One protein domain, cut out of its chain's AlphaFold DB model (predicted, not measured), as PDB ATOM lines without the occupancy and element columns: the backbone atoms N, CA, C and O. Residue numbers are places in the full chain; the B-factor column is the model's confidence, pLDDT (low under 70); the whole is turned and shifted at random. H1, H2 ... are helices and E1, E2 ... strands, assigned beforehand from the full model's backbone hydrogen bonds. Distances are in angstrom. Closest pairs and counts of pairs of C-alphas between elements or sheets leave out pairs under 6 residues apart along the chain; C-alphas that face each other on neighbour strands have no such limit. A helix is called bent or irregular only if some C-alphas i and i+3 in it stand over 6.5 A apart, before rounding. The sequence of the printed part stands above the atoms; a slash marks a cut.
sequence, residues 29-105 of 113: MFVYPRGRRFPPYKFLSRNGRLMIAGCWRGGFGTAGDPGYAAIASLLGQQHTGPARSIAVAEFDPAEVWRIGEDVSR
ATOM      1  N   MET A  29     389.512 312.635 287.212       89.94
ATOM      2  CA  MET A  29     389.748 311.964 285.938       89.94
ATOM      3  C   MET A  29     388.980 310.646 285.929       89.94
ATOM      4  O   MET A  29     389.313 309.728 286.674       89.94
ATOM      5  N   PHE A  30     387.972 310.538 285.075       91.38
ATOM      6  CA  PHE A  30     387.280 309.276 284.828       91.38
ATOM      7  C   PHE A  30     388.054 308.464 283.794       91.38
ATOM      8  O   PHE A  30     388.490 309.010 282.781       91.38
ATOM      9  N   VAL A  31     388.217 307.169 284.047       93.44
ATOM     10  CA  VAL A  31     388.899 306.267 283.116       93.44
ATOM     11  C   VAL A  31     387.848 305.551 282.286       93.44
ATOM     12  O   VAL A  31     386.957 304.919 282.841       93.44
ATOM     13  N   TYR A  32     387.953 305.641 280.962       93.50
ATOM     14  CA  TYR A  32     387.033 304.996 280.022       93.50
ATOM     15  C   TYR A  32     387.797 304.003 279.145       93.50
ATOM     16  O   TYR A  32     388.238 304.366 278.049       93.50
ATOM     17  N   PRO A  33     387.984 302.751 279.599       92.75
ATOM     18  CA  PRO A  33     388.684 301.755 278.806       92.75
ATOM     19  C   PRO A  33     388.041 301.572 277.427       92.75
ATOM     20  O   PRO A  33     386.860 301.236 277.302       92.75
ATOM     21  N   ARG A  34     388.838 301.824 276.381       89.12
ATOM     22  CA  ARG A  34     388.427 301.812 274.964       89.12
ATOM     23  C   ARG A  34     387.233 302.722 274.633       89.12
ATOM     24  O   ARG A  34     386.484 302.427 273.710       89.12
ATOM     25  N   GLY A  35     387.030 303.804 275.387       88.44
ATOM     26  CA  GLY A  35     385.978 304.786 275.099       88.44
ATOM     27  C   GLY A  35     384.545 304.292 275.331       88.44
ATOM     28  O   GLY A  35     383.612 304.860 274.768       88.44
ATOM     29  N   ARG A  36     384.347 303.243 276.142       90.75
ATOM     30  CA  ARG A  36     383.003 302.780 276.536       90.75
ATOM     31  C   ARG A  36     382.249 303.835 277.348       90.75
ATOM     32  O   ARG A  36     382.849 304.753 277.892       90.75
ATOM     33  N   ARG A  37     380.924 303.697 277.447       91.38
ATOM     34  CA  ARG A  37     380.030 304.719 278.014       91.38
ATOM     35  C   ARG A  37     380.151 304.878 279.529       91.38
ATOM     36  O   ARG A  37     380.063 305.998 280.027       91.38
ATOM     37  N   PHE A  38     380.299 303.779 280.260       92.38
ATOM     38  CA  PHE A  38     380.311 303.770 281.722       92.38
ATOM     39  C   PHE A  38     381.714 303.442 282.247       92.38
ATOM     40  O   PHE A  38     382.265 302.396 281.878       92.38
ATOM     41  N   PRO A  39     382.311 304.315 283.078       94.69
ATOM     42  CA  PRO A  39     383.662 304.123 283.586       94.69
ATOM     43  C   PRO A  39     383.656 303.177 284.798       94.69
ATOM     44  O   PRO A  39     382.742 303.260 285.616       94.69
ATOM     45  N   PRO A  40     384.676 302.323 284.992       96.12
ATOM     46  CA  PRO A  40     384.809 301.497 286.195       96.12
ATOM     47  C   PRO A  40     385.152 302.323 287.450       96.12
ATOM     48  O   PRO A  40     384.624 302.075 288.540       96.12
ATOM     49  N   TYR A  41     386.032 303.317 287.302       95.88
ATOM     50  CA  TYR A  41     386.568 304.130 288.392       95.88
ATOM     51  C   TYR A  41     387.047 305.504 287.906       95.88
ATOM     52  O   TYR A  41     387.140 305.796 286.709       95.88
ATOM     53  N   LYS A  42     387.378 306.357 288.874       94.00
ATOM     54  CA  LYS A  42     387.956 307.682 288.670       94.00
ATOM     55  C   LYS A  42     389.117 307.935 289.621       94.00
ATOM     56  O   LYS A  42     389.124 307.432 290.746       94.00
ATOM     57  N   PHE A  43     390.036 308.785 289.190       93.50
ATOM     58  CA  PHE A  43     391.099 309.330 290.017       93.50
ATOM     59  C   PHE A  43     390.792 310.760 290.444       93.50
ATOM     60  O   PHE A  43     390.214 311.535 289.686       93.50
ATOM     61  N   LEU A  44     391.203 311.129 291.649       90.19
ATOM     62  CA  LEU A  44     391.141 312.505 292.136       90.19
ATOM     63  C   LEU A  44     392.328 312.796 293.050       90.19
ATOM     64  O   LEU A  44     392.898 311.887 293.648       90.19
ATOM     65  N   SER A  45     392.678 314.071 293.189       87.75
ATOM     66  CA  SER A  45     393.631 314.508 294.209       87.75
ATOM     67  C   SER A  45     392.892 314.869 295.494       87.75
ATOM     68  O   SER A  45     391.889 315.585 295.463       87.75
ATOM     69  N   ARG A  46     393.387 314.392 296.638       85.31
ATOM     70  CA  ARG A  46     392.903 314.789 297.964       85.31
ATOM     71  C   ARG A  46     394.081 314.891 298.920       85.31
ATOM     72  O   ARG A  46     394.827 313.931 299.077       85.31
ATOM     73  N   ASN A  47     394.243 316.047 299.566       85.38
ATOM     74  CA  ASN A  47     395.331 316.308 300.520       85.38
ATOM     75  C   ASN A  47     396.728 315.961 299.959       85.38
ATOM     76  O   ASN A  47     397.541 315.349 300.644       85.38
ATOM     77  N   GLY A  48     396.983 316.288 298.684       83.88
ATOM     78  CA  GLY A  48     398.261 316.004 298.017       83.88
ATOM     79  C   GLY A  48     398.486 314.537 297.630       83.88
ATOM     80  O   GLY A  48     399.571 314.198 297.169       83.88
ATOM     81  N   ARG A  49     397.483 313.665 297.790       87.38
ATOM     82  CA  ARG A  49     397.553 312.244 297.426       87.38
ATOM     83  C   ARG A  49     396.656 311.952 296.230       87.38
ATOM     84  O   ARG A  49     395.543 312.472 296.142       87.38
ATOM     85  N   LEU A  50     397.139 311.090 295.336       89.69
ATOM     86  CA  LEU A  50     396.313 310.502 294.290       89.69
ATOM     87  C   LEU A  50     395.398 309.445 294.911       89.69
ATOM     88  O   LEU A  50     395.861 308.519 295.584       89.69
ATOM     89  N   MET A  51     394.102 309.593 294.676       93.62
ATOM     90  CA  MET A  51     393.064 308.707 295.176       93.62
ATOM     91  C   MET A  51     392.320 308.053 294.017       93.62
ATOM     92  O   MET A  51     392.151 308.673 292.969       93.62
ATOM     93  N   ILE A  52     391.813 306.847 294.244       95.62
ATOM     94  CA  ILE A  52     390.921 306.111 293.345       95.62
ATOM     95  C   ILE A  52     389.566 305.923 294.019       95.62
ATOM     96  O   ILE A  52     389.489 305.703 295.227       95.62
ATOM     97  N   ALA A  53     388.489 306.028 293.246       95.12
ATOM     98  CA  ALA A  53     387.138 305.709 293.688       95.12
ATOM     99  C   ALA A  53     386.362 305.014 292.570       95.12
ATOM    100  O   ALA A  53     386.473 305.387 291.402       95.12
ATOM    101  N   GLY A  54     385.529 304.050 292.944       95.56
ATOM    102  CA  GLY A  54     384.607 303.398 292.024       95.56
ATOM    103  C   GLY A  54     383.500 304.299 291.490       95.56
ATOM    104  O   GLY A  54     383.130 305.303 292.107       95.56
ATOM    105  N   CYS A  55     382.920 303.904 290.357       94.94
ATOM    106  CA  CYS A  55     381.817 304.626 289.719       94.94
ATOM    107  C   CYS A  55     380.430 303.982 289.915       94.94
ATOM    108  O   CYS A  55     379.441 304.549 289.457       94.94
ATOM    109  N   TRP A  56     380.320 302.906 290.704       94.19
ATOM    110  CA  TRP A  56     379.067 302.179 290.990       94.19
ATOM    111  C   TRP A  56     378.019 302.947 291.820       94.19
ATOM    112  O   TRP A  56     376.924 302.445 292.062       94.19
ATOM    113  N   ARG A  57     378.336 304.165 292.270       86.50
ATOM    114  CA  ARG A  57     377.401 305.099 292.933       86.50
ATOM    115  C   ARG A  57     377.302 306.463 292.252       86.50
ATOM    116  O   ARG A  57     376.649 307.355 292.784       86.50
ATOM    117  N   GLY A  58     377.970 306.660 291.114       68.88
ATOM    118  CA  GLY A  58     377.832 307.906 290.362       68.88
ATOM    119  C   GLY A  58     376.410 308.073 289.818       68.88
ATOM    120  O   GLY A  58     375.655 307.107 289.759       68.88
ATOM    121  N   GLY A  59     376.061 309.275 289.351       68.38
ATOM    122  CA  GLY A  59     374.808 309.540 288.619       68.38
ATOM    123  C   GLY A  59     374.751 308.891 287.227       68.38
ATOM    124  O   GLY A  59     374.148 309.441 286.311       68.38
ATOM    125  N   PHE A  60     375.435 307.764 287.045       79.81
ATOM    126  CA  PHE A  60     375.387 306.950 285.844       79.81
ATOM    127  C   PHE A  60     374.163 306.033 285.920       79.81
ATOM    128  O   PHE A  60     373.802 305.565 286.998       79.81
ATOM    129  N   GLY A  61     373.565 305.705 284.774       81.62
ATOM    130  CA  GLY A  61     372.434 304.767 284.687       81.62
ATOM    131  C   GLY A  61     372.766 303.310 285.052       81.62
ATOM    132  O   GLY A  61     371.953 302.436 284.799       81.62
ATOM    133  N   THR A  62     373.949 303.052 285.616       86.38
ATOM    134  CA  THR A  62     374.471 301.728 285.993       86.38
ATOM    135  C   THR A  62     374.790 301.630 287.484       86.38
ATOM    136  O   THR A  62     375.535 300.759 287.924       86.38
ATOM    137  N   ALA A  63     374.267 302.549 288.298       87.12
ATOM    138  CA  ALA A  63     374.502 302.526 289.734       87.12
ATOM    139  C   ALA A  63     374.056 301.186 290.352       87.12
ATOM    140  O   ALA A  63     372.916 300.762 290.185       87.12
ATOM    141  N   GLY A  64     374.956 300.541 291.097       86.06
ATOM    142  CA  GLY A  64     374.718 299.238 291.718       86.06
ATOM    143  C   GLY A  64     374.800 298.027 290.781       86.06
ATOM    144  O   GLY A  64     374.505 296.929 291.239       86.06
ATOM    145  N   ASP A  65     375.209 298.192 289.517       92.56
ATOM    146  CA  ASP A  65     375.374 297.068 288.588       92.56
ATOM    147  C   ASP A  65     376.393 296.029 289.131       92.56
ATOM    148  O   ASP A  65     377.483 296.418 289.581       92.56
ATOM    149  N   PRO A  66     376.080 294.716 289.107       94.81
ATOM    150  CA  PRO A  66     376.985 293.665 289.579       94.81
ATOM    151  C   PRO A  66     378.340 293.623 288.863       94.81
ATOM    152  O   PRO A  66     379.321 293.155 289.441       94.81
ATOM    153  N   GLY A  67     378.437 294.149 287.640       95.69
ATOM    154  CA  GLY A  67     379.680 294.275 286.883       95.69
ATOM    155  C   GLY A  67     380.754 295.087 287.611       95.69
ATOM    156  O   GLY A  67     381.941 294.877 287.380       95.69
ATOM    157  N   TYR A  68     380.375 295.947 288.562       96.81
ATOM    158  CA  TYR A  68     381.320 296.674 289.410       96.81
ATOM    159  C   TYR A  68     381.885 295.862 290.586       96.81
ATOM    160  O   TYR A  68     382.740 296.375 291.313       96.81
ATOM    161  N   ALA A  69     381.442 294.622 290.812       96.75
ATOM    162  CA  ALA A  69     381.870 293.829 291.963       96.75
ATOM    163  C   ALA A  69     383.396 293.664 292.029       96.75
ATOM    164  O   ALA A  69     383.977 293.860 293.093       96.75
ATOM    165  N   ALA A  70     384.055 293.402 290.895       97.38
ATOM    166  CA  ALA A  70     385.501 293.187 290.857       97.38
ATOM    167  C   ALA A  70     386.301 294.428 291.297       97.38
ATOM    168  O   ALA A  70     387.204 294.316 292.124       97.38
ATOM    169  N   ILE A  71     385.941 295.623 290.808       97.44
ATOM    170  CA  ILE A  71     386.602 296.862 291.247       97.44
ATOM    171  C   ILE A  71     386.248 297.198 292.699       97.44
ATOM    172  O   ILE A  71     387.097 297.694 293.428       97.44
ATOM    173  N   ALA A  72     385.033 296.897 293.164       97.06
ATOM    174  CA  ALA A  72     384.691 297.095 294.568       97.06
ATOM    175  C   ALA A  72     385.551 296.212 295.484       97.06
ATOM    176  O   ALA A  72     386.117 296.729 296.446       97.06
ATOM    177  N   SER A  73     385.722 294.933 295.142       97.25
ATOM    178  CA  SER A  73     386.584 294.008 295.879       97.25
ATOM    179  C   SER A  73     388.046 294.450 295.885       97.25
ATOM    180  O   SER A  73     388.651 294.443 296.954       97.25
ATOM    181  N   LEU A  74     388.587 294.909 294.744       97.06
ATOM    182  CA  LEU A  74     389.942 295.477 294.685       97.06
ATOM    183  C   LEU A  74     390.103 296.627 295.686       97.06
ATOM    184  O   LEU A  74     391.087 296.697 296.409       97.06
ATOM    185  N   LEU A  75     389.105 297.508 295.770       96.50
ATOM    186  CA  LEU A  75     389.129 298.669 296.660       96.50
ATOM    187  C   LEU A  75     388.712 298.346 298.110       96.50
ATOM    188  O   LEU A  75     388.442 299.275 298.877       96.50
ATOM    189  N   GLY A  76     388.610 297.064 298.485       96.56
ATOM    190  CA  GLY A  76     388.203 296.623 299.826       96.56
ATOM    191  C   GLY A  76     386.772 297.027 300.203       96.56
ATOM    192  O   GLY A  76     386.477 297.308 301.364       96.56
ATOM    193  N   GLN A  77     385.885 297.137 299.216       96.56
ATOM    194  CA  GLN A  77     384.534 297.677 299.337       96.56
ATOM    195  C   GLN A  77     383.499 296.742 298.705       96.56
ATOM    196  O   GLN A  77     383.821 295.712 298.120       96.56
ATOM    197  N   GLN A  78     382.225 297.120 298.821       95.88
ATOM    198  CA  GLN A  78     381.118 296.438 298.158       95.88
ATOM    199  C   GLN A  78     380.452 297.364 297.143       95.88
ATOM    200  O   GLN A  78     380.201 298.535 297.437       95.88
ATOM    201  N   HIS A  79     380.121 296.833 295.965       94.00
ATOM    202  CA  HIS A  79     379.486 297.602 294.885       94.00
ATOM    203  C   HIS A  79     378.046 298.034 295.233       94.00
ATOM    204  O   HIS A  79     377.529 299.019 294.714       94.00
ATOM    205  N   THR A  80     377.408 297.353 296.188       93.62
ATOM    206  CA  THR A  80     376.134 297.763 296.798       93.62
ATOM    207  C   THR A  80     376.323 298.739 297.964       93.62
ATOM    208  O   THR A  80     375.352 299.177 298.574       93.62
ATOM    209  N   GLY A  81     377.553 299.132 298.289       91.38
ATOM    210  CA  GLY A  81     377.885 300.095 299.336       91.38
ATOM    211  C   GLY A  81     378.254 301.479 298.789       91.38
ATOM    212  O   GLY A  81     378.127 301.738 297.588       91.38
ATOM    213  N   PRO A  82     378.708 302.401 299.658       92.50
ATOM    214  CA  PRO A  82     379.294 303.665 299.223       92.50
ATOM    215  C   PRO A  82     380.596 303.427 298.445       92.50
ATOM    216  O   PRO A  82     381.364 302.539 298.797       92.50
ATOM    217  N   ALA A  83     380.871 304.258 297.435       93.81
ATOM    218  CA  ALA A  83     382.142 304.265 296.709       93.81
ATOM    219  C   ALA A  83     383.107 305.280 297.346       93.81
ATOM    220  O   ALA A  83     383.131 306.461 296.990       93.81
ATOM    221  N   ARG A  84     383.869 304.841 298.349       94.56
ATOM    222  CA  ARG A  84     384.856 305.661 299.058       94.56
ATOM    223  C   ARG A  84     386.138 305.778 298.240       94.56
ATOM    224  O   ARG A  84     386.558 304.828 297.583       94.56
ATOM    225  N   SER A  85     386.756 306.957 298.319       93.19
ATOM    226  CA  SER A  85     388.078 307.182 297.739       93.19
ATOM    227  C   SER A  85     389.167 306.643 298.659       93.19
ATOM    228  O   SER A  85     389.138 306.909 299.862       93.19
ATOM    229  N   ILE A  86     390.120 305.917 298.087       94.88
ATOM    230  CA  ILE A  86     391.265 305.331 298.793       94.88
ATOM    231  C   ILE A  86     392.570 305.678 298.076       94.88
ATOM    232  O   ILE A  86     392.544 306.092 296.916       94.88
ATOM    233  N   ALA A  87     393.699 305.604 298.780       94.00
ATOM    234  CA  ALA A  87     394.987 306.008 298.227       94.00
ATOM    235  C   ALA A  87     395.436 305.026 297.134       94.00
ATOM    236  O   ALA A  87     395.446 303.821 297.350       94.00
ATOM    237  N   VAL A  88     395.844 305.542 295.970       93.06
ATOM    238  CA  VAL A  88     396.267 304.692 294.835       93.06
ATOM    239  C   VAL A  88     397.579 303.964 295.107       93.06
ATOM    240  O   VAL A  88     397.801 302.894 294.561       93.06
ATOM    241  N   ALA A  89     398.433 304.530 295.962       90.50
ATOM    242  CA  ALA A  89     399.774 304.017 296.247       90.50
ATOM    243  C   ALA A  89     399.804 302.591 296.836       90.50
ATOM    244  O   ALA A  89     400.877 302.014 296.954       90.50
ATOM    245  N   GLU A  90     398.652 302.049 297.228       86.56
ATOM    246  CA  GLU A  90     398.507 300.709 297.805       86.56
ATOM    247  C   GLU A  90     398.228 299.629 296.743       86.56
ATOM    248  O   GLU A  90     398.171 298.451 297.085       86.56
ATOM    249  N   PHE A  91     398.067 300.005 295.468       93.12
ATOM    250  CA  PHE A  91     397.677 299.095 294.388       93.12
ATOM    251  C   PHE A  91     398.750 298.955 293.311       93.12
ATOM    252  O   PHE A  91     399.415 299.929 292.954       93.12
ATOM    253  N   ASP A  92     398.837 297.759 292.726       95.38
ATOM    254  CA  ASP A  92     399.566 297.532 291.481       95.38
ATOM    255  C   ASP A  92     398.824 298.211 290.307       95.38
ATOM    256  O   ASP A  92     397.663 297.874 290.030       95.38
ATOM    257  N   PRO A  93     399.457 299.156 289.584       93.31
ATOM    258  CA  PRO A  93     398.851 299.803 288.425       93.31
ATOM    259  C   PRO A  93     398.380 298.829 287.337       93.31
ATOM    260  O   PRO A  93     397.340 299.074 286.718       93.31
ATOM    261  N   ALA A  94     399.109 297.732 287.102       96.50
ATOM    262  CA  ALA A  94     398.756 296.753 286.077       96.50
ATOM    263  C   ALA A  94     397.471 296.000 286.451       96.50
ATOM    264  O   ALA A  94     396.587 295.801 285.612       96.50
ATOM    265  N   GLU A  95     397.327 295.644 287.727       96.56
ATOM    266  CA  GLU A  95     396.118 295.015 288.247       96.56
ATOM    267  C   GLU A  95     394.909 295.960 288.185       96.56
ATOM    268  O   GLU A  95     393.842 295.560 287.711       96.56
ATOM    269  N   VAL A  96     395.084 297.226 288.588       96.69
ATOM    270  CA  VAL A  96     394.032 298.255 288.507       96.69
ATOM    271  C   VAL A  96     393.541 298.418 287.069       96.69
ATOM    272  O   VAL A  96     392.330 298.444 286.836       96.69
ATOM    273  N   TRP A  97     394.463 298.497 286.102       95.94
ATOM    274  CA  TRP A  97     394.109 298.612 284.688       95.94
ATOM    275  C   TRP A  97     393.339 297.386 284.193       95.94
ATOM    276  O   TRP A  97     392.251 297.532 283.636       95.94
ATOM    277  N   ARG A  98     393.861 296.179 284.446       97.88
ATOM    278  CA  ARG A  98     393.235 294.921 284.019       97.88
ATOM    279  C   ARG A  98     391.812 294.784 284.569       97.88
ATOM    280  O   ARG A  98     390.881 294.531 283.807       97.88
ATOM    281  N   ILE A  99     391.627 295.004 285.873       97.81
ATOM    282  CA  ILE A  99     390.302 294.959 286.514       97.81
ATOM    283  C   ILE A  99     389.397 296.063 285.956       97.81
ATOM    284  O   ILE A  99     388.211 295.831 285.721       97.81
ATOM    285  N   GLY A 100     389.944 297.250 285.693       97.06
ATOM    286  CA  GLY A 100     389.234 298.334 285.021       97.06
ATOM    287  C   GLY A 100     388.676 297.934 283.659       97.06
ATOM    288  O   GLY A 100     387.500 298.180 283.387       97.06
ATOM    289  N   GLU A 101     389.489 297.300 282.813       97.12
ATOM    290  CA  GLU A 101     389.039 296.790 281.515       97.12
ATOM    291  C   GLU A 101     387.942 295.731 281.666       97.12
ATOM    292  O   GLU A 101     386.947 295.789 280.941       97.12
ATOM    293  N   ASP A 102     388.087 294.799 282.612       97.06
ATOM    294  CA  ASP A 102     387.103 293.743 282.872       97.06
ATOM    295  C   ASP A 102     385.745 294.312 283.298       97.06
ATOM    296  O   ASP A 102     384.714 293.982 282.707       97.06
ATOM    297  N   VAL A 103     385.743 295.235 284.262       96.56
ATOM    298  CA  VAL A 103     384.532 295.923 284.733       96.56
ATOM    299  C   VAL A 103     383.919 296.777 283.627       96.56
ATOM    300  O   VAL A 103     382.701 296.803 283.460       96.56
ATOM    301  N   SER A 104     384.751 297.460 282.837       95.25
ATOM    302  CA  SER A 104     384.275 298.277 281.723       95.25
ATOM    303  C   SER A 104     383.532 297.438 280.684       95.25
ATOM    304  O   SER A 104     382.492 297.885 280.207       95.25
ATOM    305  N   ARG A 105     383.995 296.222 280.368       95.19
ATOM    306  CA  ARG A 105     383.221 295.287 279.535       95.19
ATOM    307  C   ARG A 105     381.925 294.881 280.227       95.19
ATOM    308  O   ARG A 105     380.857 295.106 279.678       95.19
TER     309      ARG A 105
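AT A GLANCE: This is residues 29 to 105 of the 113 residues of an uncharacterized protein of Mycobacterium sp. ITM-2016-00317 (UniProt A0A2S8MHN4). A strand hairpin, E1 and E2, has one end, at Tyr 41 and Gly 54, close to a hairpin of two helices, H1 and H2, which lie side by side and run opposite ways; the strands' turn, at residues 47 to 48, is at the other end. Long loops wrap round these two hairpins, and two short stretches of them, residues 29 to 30 and residues 86 to 87, pair with E1 and E2 and widen the small antiparallel sheet. The printed part has 77 residues, with two named strands and two named helices in the order E1, E2, H1, H2, and under half of the residues are in them. The class is mixed, helices and strands. The whole is compact, with a radius of gyration of the C-alphas of 11.3 A and spans of 31 by 25 by 19 A.

IN THESE COORDINATES: Residues 29 to 40 come first and hold no named element. E1, residues 41 to 46, begins at C-alpha 41 at (386.568, 304.130, 288.392) and is 15.7 A long from first to last C-alpha. E2, residues 49 to 54, is 16.6 A long and ends at C-alpha 54 at (384.607, 303.398, 292.024). H1, residues 66 to 74, is 14.0 A long; it is irregular, with C-alphas 67 and 70 standing 7.1 A apart. H2, residues 93 to 105, is 18.5 A long and ends at C-alpha 105 at (383.221, 295.287, 279.535).

HOW THE PARTS SIT: E1 and E2 form an antiparallel hairpin, with 150 degrees between their directions. N 42 and O 53 are 2.9 A apart and N 51 and O 44 are 2.8 A apart, both within hydrogen-bond range. Residues 29 to 30 pair antiparallel with residues 42 to 43 of E1, and residues 86 to 87 pair antiparallel with residues 51 to 52 of E2. The closest C-alphas of E2 and H1 are those of Gly 54 and Ala 72, 6.8 A apart. The closest C-alphas of E1 and H2 are those of Tyr 41 and Gly 100, 7.2 A apart. E2 and H2 are apart. H1 and H2 touch and form a helical hairpin, with a shallow tilt of 9 degrees, opposite ways; their closest C-alphas, of Gly 67 and Val 103, are 5.6 A apart. In H2 every O i to N i+4 pair is within hydrogen-bond range, and in H1 3 of 5 are.

THE WHOLE: The C-alphas of Asn 47 and Arg 105, the two farthest apart, are 32.1 A from each other. The printed part has no cut. The link from E1 to E2 is tight, while those from E2 to H1, 11 residues, and from H1 to H2, 18 residues, are long. The mean pLDDT of the printed part is 92.4, and residues 58 to 59 are under 70.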